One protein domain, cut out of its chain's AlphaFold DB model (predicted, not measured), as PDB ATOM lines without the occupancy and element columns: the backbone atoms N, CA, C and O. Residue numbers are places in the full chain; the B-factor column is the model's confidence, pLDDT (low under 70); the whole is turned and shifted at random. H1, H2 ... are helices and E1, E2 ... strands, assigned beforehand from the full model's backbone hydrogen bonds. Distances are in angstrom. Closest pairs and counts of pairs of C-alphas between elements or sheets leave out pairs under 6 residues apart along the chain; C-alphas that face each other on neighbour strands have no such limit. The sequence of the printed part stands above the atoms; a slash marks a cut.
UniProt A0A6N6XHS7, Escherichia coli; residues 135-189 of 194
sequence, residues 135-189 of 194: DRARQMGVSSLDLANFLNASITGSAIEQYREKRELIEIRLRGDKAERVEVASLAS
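AT A GLANCE: This is residues 135 to 189 of the 194 residues of a protein of Escherichia coli (UniProt A0A6N6XHS7). A long antiparallel hairpin, E1 and E2, makes one end; from its base branch H2 with H1 and H3 with H4. Of mixed class, the 55 printed residues include, in order, H1, H2, E1, E2, H3 and H4. The whole is only just loose, close to extended: radius of gyration of the C-alphas 15.0 A, spans 50 by 24 by 10 A.

HOW THE PARTS SIT: E1, residues 158 to 165, and E2, 168 to 174, have N 163 and O 170 within hydrogen-bond range, 2.8 A. H2, residues 144 to 155, touches H3, 178 to 182, with 154 to 155 alone, closest C-alphas Ile 155 and Arg 181, 5.2 A. H4, 184 to 189, touches H3 only at the corner. Every helix O i to N i+4 pair is within range but H4's, 0 of 2, against 3 of 3 O i to N i+3.

IN THESE COORDINATES: H1, residues 135 to 139, begins at C-alpha (-14.195, -5.044, 67.285); H4 ends at C-alpha (-5.799, 1.005, 83.338). E1 spans 20.2 A.

THE WHOLE: The printed part has no cut; no printed residue is under 70 in pLDDT.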
ATOM      1  N   ASP A 135     -13.204  -5.945  67.870       93.62
ATOM      2  CA  ASP A 135     -14.195  -5.044  67.285       93.62
ATOM      3  C   ASP A 135     -14.058  -3.648  67.885       93.62
ATOM      4  O   ASP A 135     -13.997  -2.663  67.146       93.62
ATOM      5  N   ARG A 136     -13.893  -3.562  69.211       90.19
ATOM      6  CA  ARG A 136     -13.625  -2.288  69.892       90.19
ATOM      7  C   ARG A 136     -12.265  -1.707  69.529       90.19
ATOM      8  O   ARG A 136     -12.178  -0.509  69.278       90.19
ATOM      9  N   ALA A 137     -11.221  -2.535  69.457       89.88
ATOM     10  CA  ALA A 137      -9.887  -2.075  69.076       89.88
ATOM     11  C   ALA A 137      -9.907  -1.402  67.691       89.88
ATOM     12  O   ALA A 137      -9.441  -0.273  67.543       89.88
ATOM     13  N   ARG A 138     -10.571  -2.029  66.705       89.88
ATOM     14  CA  ARG A 138     -10.736  -1.462  65.357       89.88
ATOM     15  C   ARG A 138     -11.550  -0.173  65.333       89.88
ATOM     16  O   ARG A 138     -11.183   0.742  64.604       89.88
ATOM     17  N   GLN A 139     -12.629  -0.086  66.113       92.12
ATOM     18  CA  GLN A 139     -13.418   1.150  66.222       92.12
ATOM     19  C   GLN A 139     -12.593   2.319  66.772       92.12
ATOM     20  O   GLN A 139     -12.805   3.457  66.367       92.12
ATOM     21  N   MET A 140     -11.635   2.027  67.654       90.25
ATOM     22  CA  MET A 140     -10.707   3.001  68.231       90.25
ATOM     23  C   MET A 140      -9.460   3.245  67.365       90.25
ATOM     24  O   MET A 140      -8.596   4.017  67.764       90.25
ATOM     25  N   GLY A 141      -9.342   2.596  66.200       90.62
ATOM     26  CA  GLY A 141      -8.182   2.729  65.314       90.62
ATOM     27  C   GLY A 141      -6.915   2.009  65.792       90.62
ATOM     28  O   GLY A 141      -5.858   2.215  65.206       90.62
ATOM     29  N   VAL A 142      -7.006   1.148  66.809       91.19
ATOM     30  CA  VAL A 142      -5.857   0.445  67.401       91.19
ATOM     31  C   VAL A 142      -5.781  -0.978  66.864       91.19
ATOM     32  O   VAL A 142      -6.755  -1.734  66.931       91.19
ATOM     33  N   SER A 143      -4.616  -1.384  66.360       90.69
ATOM     34  CA  SER A 143      -4.387  -2.773  65.968       90.69
ATOM     35  C   SER A 143      -3.862  -3.624  67.132       90.69
ATOM     36  O   SER A 143      -3.291  -3.131  68.105       90.69
ATOM     37  N   SER A 144      -3.995  -4.950  67.015       89.06
ATOM     38  CA  SER A 144      -3.370  -5.880  67.972       89.06
ATOM     39  C   SER A 144      -1.843  -5.750  68.011       89.06
ATOM     40  O   SER A 144      -1.235  -6.020  69.046       89.06
ATOM     41  N   LEU A 145      -1.223  -5.336  66.900       89.75
ATOM     42  CA  LEU A 145       0.217  -5.109  66.828       89.75
ATOM     43  C   LEU A 145       0.618  -3.876  67.646       89.75
ATOM     44  O   LEU A 145       1.582  -3.945  68.406       89.75
ATOM     45  N   ASP A 146      -0.144  -2.787  67.541       89.38
ATOM     46  CA  ASP A 146       0.106  -1.558  68.306       89.38
ATOM     47  C   ASP A 146      -0.010  -1.827  69.805       89.38
ATOM     48  O   ASP A 146       0.879  -1.466  70.576       89.38
ATOM     49  N   LEU A 147      -1.049  -2.568  70.208       88.12
ATOM     50  CA  LEU A 147      -1.241  -2.960  71.599       88.12
ATOM     51  C   LEU A 147      -0.104  -3.858  72.110       88.12
ATOM     52  O   LEU A 147       0.412  -3.632  73.203       88.12
ATOM     53  N   ALA A 148       0.319  -4.856  71.328       87.62
ATOM     54  CA  ALA A 148       1.420  -5.737  71.708       87.62
ATOM     55  C   ALA A 148       2.743  -4.968  71.863       87.62
ATOM     56  O   ALA A 148       3.461  -5.164  72.846       87.62
ATOM     57  N   ASN A 149       3.043  -4.060  70.931       88.69
ATOM     58  CA  ASN A 149       4.237  -3.220  70.982       88.69
ATOM     59  C   ASN A 149       4.209  -2.273  72.185       88.69
ATOM     60  O   ASN A 149       5.205  -2.169  72.903       88.69
ATOM     61  N   PHE A 150       3.066  -1.633  72.441       88.12
ATOM     62  CA  PHE A 150       2.884  -0.744  73.582       88.12
ATOM     63  C   PHE A 150       3.040  -1.480  74.916       88.12
ATOM     64  O   PHE A 150       3.769  -1.015  75.793       88.12
ATOM     65  N   LEU A 151       2.420  -2.655  75.068       87.12
ATOM     66  CA  LEU A 151       2.556  -3.474  76.274       87.12
ATOM     67  C   LEU A 151       3.999  -3.944  76.476       87.12
ATOM     68  O   LEU A 151       4.517  -3.872  77.590       87.12
ATOM     69  N   ASN A 152       4.681  -4.374  75.411       86.62
ATOM     70  CA  ASN A 152       6.075  -4.801  75.507       86.62
ATOM     71  C   ASN A 152       7.001  -3.639  75.905       86.62
ATOM     72  O   ASN A 152       7.827  -3.788  76.809       86.62
ATOM     73  N   ALA A 153       6.823  -2.466  75.289       87.31
ATOM     74  CA  ALA A 153       7.564  -1.259  75.641       87.31
ATOM     75  C   ALA A 153       7.265  -0.807  77.079       87.31
ATOM     76  O   ALA A 153       8.181  -0.440  77.809       87.31
ATOM     77  N   SER A 154       6.014  -0.893  77.525       85.69
ATOM     78  CA  SER A 154       5.622  -0.483  78.876       85.69
ATOM     79  C   SER A 154       6.173  -1.430  79.946       85.69
ATOM     80  O   SER A 154       6.730  -0.961  80.935       85.69
ATOM     81  N   ILE A 155       6.086  -2.751  79.736       84.94
ATOM     82  CA  ILE A 155       6.438  -3.778  80.733       84.94
ATOM     83  C   ILE A 155       7.932  -4.129  80.698       84.94
ATOM     84  O   ILE A 155       8.638  -3.985  81.701       84.94
ATOM     85  N   THR A 156       8.423  -4.604  79.552       85.12
ATOM     86  CA  THR A 156       9.804  -5.097  79.384       85.12
ATOM     87  C   THR A 156      10.772  -3.961  79.052       85.12
ATOM     88  O   THR A 156      11.953  -4.004  79.416       85.12
ATOM     89  N   GLY A 157      10.259  -2.924  78.393       89.00
ATOM     90  CA  GLY A 157      11.052  -1.861  77.798       89.00
ATOM     91  C   GLY A 157      11.393  -2.148  76.342       89.00
ATOM     92  O   GLY A 157      11.605  -3.296  75.954       89.00
ATOM     93  N   SER A 158      11.480  -1.084  75.552       90.19
ATOM     94  CA  SER A 158      11.980  -1.118  74.180       90.19
ATOM     95  C   SER A 158      13.393  -0.544  74.120       90.19
ATOM     96  O   SER A 158      13.663   0.507  74.709       90.19
ATOM     97  N   ALA A 159      14.288  -1.234  73.416       91.25
ATOM     98  CA  ALA A 159      15.628  -0.749  73.111       91.25
ATOM     99  C   ALA A 159      15.525   0.464  72.180       91.25
ATOM    100  O   ALA A 159      14.990   0.336  71.080       91.25
ATOM    101  N   ILE A 160      16.027   1.625  72.601       92.56
ATOM    102  CA  ILE A 160      16.023   2.828  71.753       92.56
ATOM    103  C   ILE A 160      17.404   3.119  71.170       92.56
ATOM    104  O   ILE A 160      17.507   3.543  70.024       92.56
ATOM    105  N   GLU A 161      18.467   2.860  71.932       94.88
ATOM    106  CA  GLU A 161      19.839   3.134  71.511       94.88
ATOM    107  C   GLU A 161      20.833   2.319  72.347       94.88
ATOM    108  O   GLU A 161      20.459   1.616  73.290       94.88
ATOM    109  N   GLN A 162      22.118   2.403  72.015       96.06
ATOM    110  CA  GLN A 162      23.200   1.836  72.806       96.06
ATOM    111  C   GLN A 162      24.221   2.921  73.133       96.06
ATOM    112  O   GLN A 162      24.733   3.600  72.247       96.06
ATOM    113  N   TYR A 163      24.559   3.042  74.409       96.44
ATOM    114  CA  TYR A 163      25.680   3.841  74.868       96.44
ATOM    115  C   TYR A 163      26.960   3.010  74.810       96.44
ATOM    116  O   TYR A 163      27.031   1.914  75.368       96.44
ATOM    117  N   ARG A 164      27.991   3.520  74.134       96.50
ATOM    118  CA  ARG A 164      29.295   2.857  74.084       96.50
ATOM    119  C   ARG A 164      30.196   3.374  75.195       96.50
ATOM    120  O   ARG A 164      30.662   4.510  75.135       96.50
ATOM    121  N   GLU A 165      30.541   2.494  76.127       97.00
ATOM    122  CA  GLU A 165      31.544   2.750  77.155       97.00
ATOM    123  C   GLU A 165      32.797   1.909  76.882       97.00
ATOM    124  O   GLU A 165      32.866   0.715  77.165       97.00
ATOM    125  N   LYS A 166      33.827   2.530  76.289       96.00
ATOM    126  CA  LYS A 166      35.065   1.850  75.861       96.00
ATOM    127  C   LYS A 166      34.770   0.661  74.926       96.00
ATOM    128  O   LYS A 166      34.509   0.853  73.738       96.00
ATOM    129  N   ARG A 167      34.851  -0.568  75.449       95.50
ATOM    130  CA  ARG A 167      34.604  -1.828  74.724       95.50
ATOM    131  C   ARG A 167      33.224  -2.424  75.018       95.50
ATOM    132  O   ARG A 167      32.890  -3.445  74.429       95.50
ATOM    133  N   GLU A 168      32.446  -1.800  75.893       95.69
ATOM    134  CA  GLU A 168      31.112  -2.241  76.287       95.69
ATOM    135  C   GLU A 168      30.045  -1.451  75.524       95.69
ATOM    136  O   GLU A 168      30.202  -0.261  75.235       95.69
ATOM    137  N   LEU A 169      28.964  -2.140  75.164       96.38
ATOM    138  CA  LEU A 169      27.757  -1.552  74.597       96.38
ATOM    139  C   LEU A 169      26.640  -1.743  75.616       96.38
ATOM    140  O   LEU A 169      26.248  -2.872  75.904       96.38
ATOM    141  N   ILE A 170      26.164  -0.637  76.172       96.00
ATOM    142  CA  ILE A 170      25.135  -0.599  77.202       96.00
ATOM    143  C   ILE A 170      23.831  -0.175  76.535       96.00
ATOM    144  O   ILE A 170      23.728   0.912  75.977       96.00
ATOM    145  N   GLU A 171      22.830  -1.044  76.571       95.12
ATOM    146  CA  GLU A 171      21.533  -0.788  75.950       95.12
ATOM    147  C   GLU A 171      20.729   0.254  76.747       95.12
ATOM    148  O   GLU A 171      20.499   0.097  77.947       95.12
ATOM    149  N   ILE A 172      20.269   1.309  76.074       93.81
ATOM    150  CA  ILE A 172      19.340   2.295  76.625       93.81
ATOM    151  C   ILE A 172      17.922   1.833  76.280       93.81
ATOM    152  O   ILE A 172      17.572   1.696  75.105       93.81
ATOM    153  N   ARG A 173      17.094   1.607  77.308       92.69
ATOM    154  CA  ARG A 173      15.695   1.184  77.153       92.69
ATOM    155  C   ARG A 173      14.719   2.247  77.628       92.69
ATOM    156  O   ARG A 173      14.819   2.717  78.761       92.69
ATOM    157  N   LEU A 174      13.723   2.537  76.797       89.81
ATOM    158  CA  LEU A 174      12.524   3.267  77.198       89.81
ATOM    159  C   LEU A 174      11.512   2.275  77.772       89.81
ATOM    160  O   LEU A 174      11.229   1.259  77.139       89.81
ATOM    161  N   ARG A 175      10.977   2.550  78.963       89.19
ATOM    162  CA  ARG A 175       9.977   1.698  79.619       89.19
ATOM    163  C   ARG A 175       9.009   2.506  80.475       89.19
ATOM    164  O   ARG A 175       9.366   3.604  80.898       89.19
ATOM    165  N   GLY A 176       7.836   1.932  80.747       83.56
ATOM    166  CA  GLY A 176       6.822   2.520  81.624       83.56
ATOM    167  C   GLY A 176       7.303   2.678  83.068       83.56
ATOM    168  O   GLY A 176       8.317   2.087  83.484       83.56
ATOM    169  N   ASP A 177       6.573   3.479  83.846       84.81
ATOM    170  CA  ASP A 177       6.934   3.729  85.240       84.81
ATOM    171  C   ASP A 177       6.874   2.433  86.069       84.81
ATOM    172  O   ASP A 177       6.227   1.447  85.718       84.81
ATOM    173  N   LYS A 178       7.607   2.377  87.183       82.62
ATOM    174  CA  LYS A 178       7.674   1.175  88.020       82.62
ATOM    175  C   LYS A 178       6.291   0.730  88.512       82.62
ATOM    176  O   LYS A 178       6.072  -0.479  88.569       82.62
ATOM    177  N   ALA A 179       5.397   1.660  88.848       78.00
ATOM    178  CA  ALA A 179       4.049   1.331  89.314       78.00
ATOM    179  C   ALA A 179       3.252   0.562  88.244       78.00
ATOM    180  O   ALA A 179       2.735  -0.518  88.519       78.00
ATOM    181  N   GLU A 180       3.283   1.040  86.998       73.12
ATOM    182  CA  GLU A 180       2.584   0.441  85.852       73.12
ATOM    183  C   GLU A 180       3.096  -0.964  85.489       73.12
ATOM    184  O   GLU A 180       2.387  -1.742  84.856       73.12
ATOM    185  N   ARG A 181       4.327  -1.310  85.894       76.88
ATOM    186  CA  ARG A 181       4.977  -2.594  85.573       76.88
ATOM    187  C   ARG A 181       4.788  -3.682  86.624       76.88
ATOM    188  O   ARG A 181       4.904  -4.860  86.297       76.88
ATOM    189  N   VAL A 182       4.616  -3.307  87.890       77.00
ATOM    190  CA  VAL A 182       4.604  -4.263  89.014       77.00
ATOM    191  C   VAL A 182       3.183  -4.685  89.365       77.00
ATOM    192  O   VAL A 182       2.953  -5.833  89.750       77.00
ATOM    193  N   GLU A 183       2.222  -3.778  89.218       78.12
ATOM    194  CA  GLU A 183       0.841  -4.044  89.579       78.12
ATOM    195  C   GLU A 183       0.071  -4.616  88.391       78.12
ATOM    196  O   GLU A 183      -0.225  -3.936  87.414       78.12
ATOM    197  N   VAL A 184      -0.324  -5.887  88.503       74.69
ATOM    198  CA  VAL A 184      -1.174  -6.553  87.500       74.69
ATOM    199  C   VAL A 184      -2.474  -5.779  87.267       74.69
ATOM    200  O   VAL A 184      -2.974  -5.744  86.147       74.69
ATOM    201  N   ALA A 185      -3.003  -5.127  88.307       77.31
ATOM    202  CA  ALA A 185      -4.196  -4.289  88.207       77.31
ATOM    203  C   ALA A 185      -3.991  -3.078  87.282       77.31
ATOM    204  O   ALA A 185      -4.915  -2.706  86.561       77.31
ATOM    205  N   SER A 186      -2.781  -2.510  87.239       76.25
ATOM    206  CA  SER A 186      -2.459  -1.374  86.374       76.25
ATOM    207  C   SER A 186      -2.486  -1.730  84.890       76.25
ATOM    208  O   SER A 186      -2.698  -0.844  84.066       76.25
ATOM    209  N   LEU A 187      -2.365  -3.018  84.532       76.44
ATOM    210  CA  LEU A 187      -2.499  -3.456  83.139       76.44
ATOM    211  C   LEU A 187      -3.873  -3.114  82.551       76.44
ATOM    212  O   LEU A 187      -3.971  -2.820  81.364       76.44
ATOM    213  N   ALA A 188      -4.927  -3.130  83.373       76.56
ATOM    214  CA  ALA A 188      -6.283  -2.809  82.932       76.56
ATOM    215  C   ALA A 188      -6.515  -1.299  82.748       76.56
ATOM    216  O   ALA A 188      -7.435  -0.907  82.035       76.56
ATOM    217  N   SER A 189      -5.699  -0.458  83.392       79.69
ATOM    218  CA  SER A 189      -5.799   1.005  83.338       79.69
ATOM    219  C   SER A 189      -4.761   1.659  82.422       79.69
ATOM    220  O   SER A 189      -4.684   2.884  82.380       79.69
TER     221      SER A 189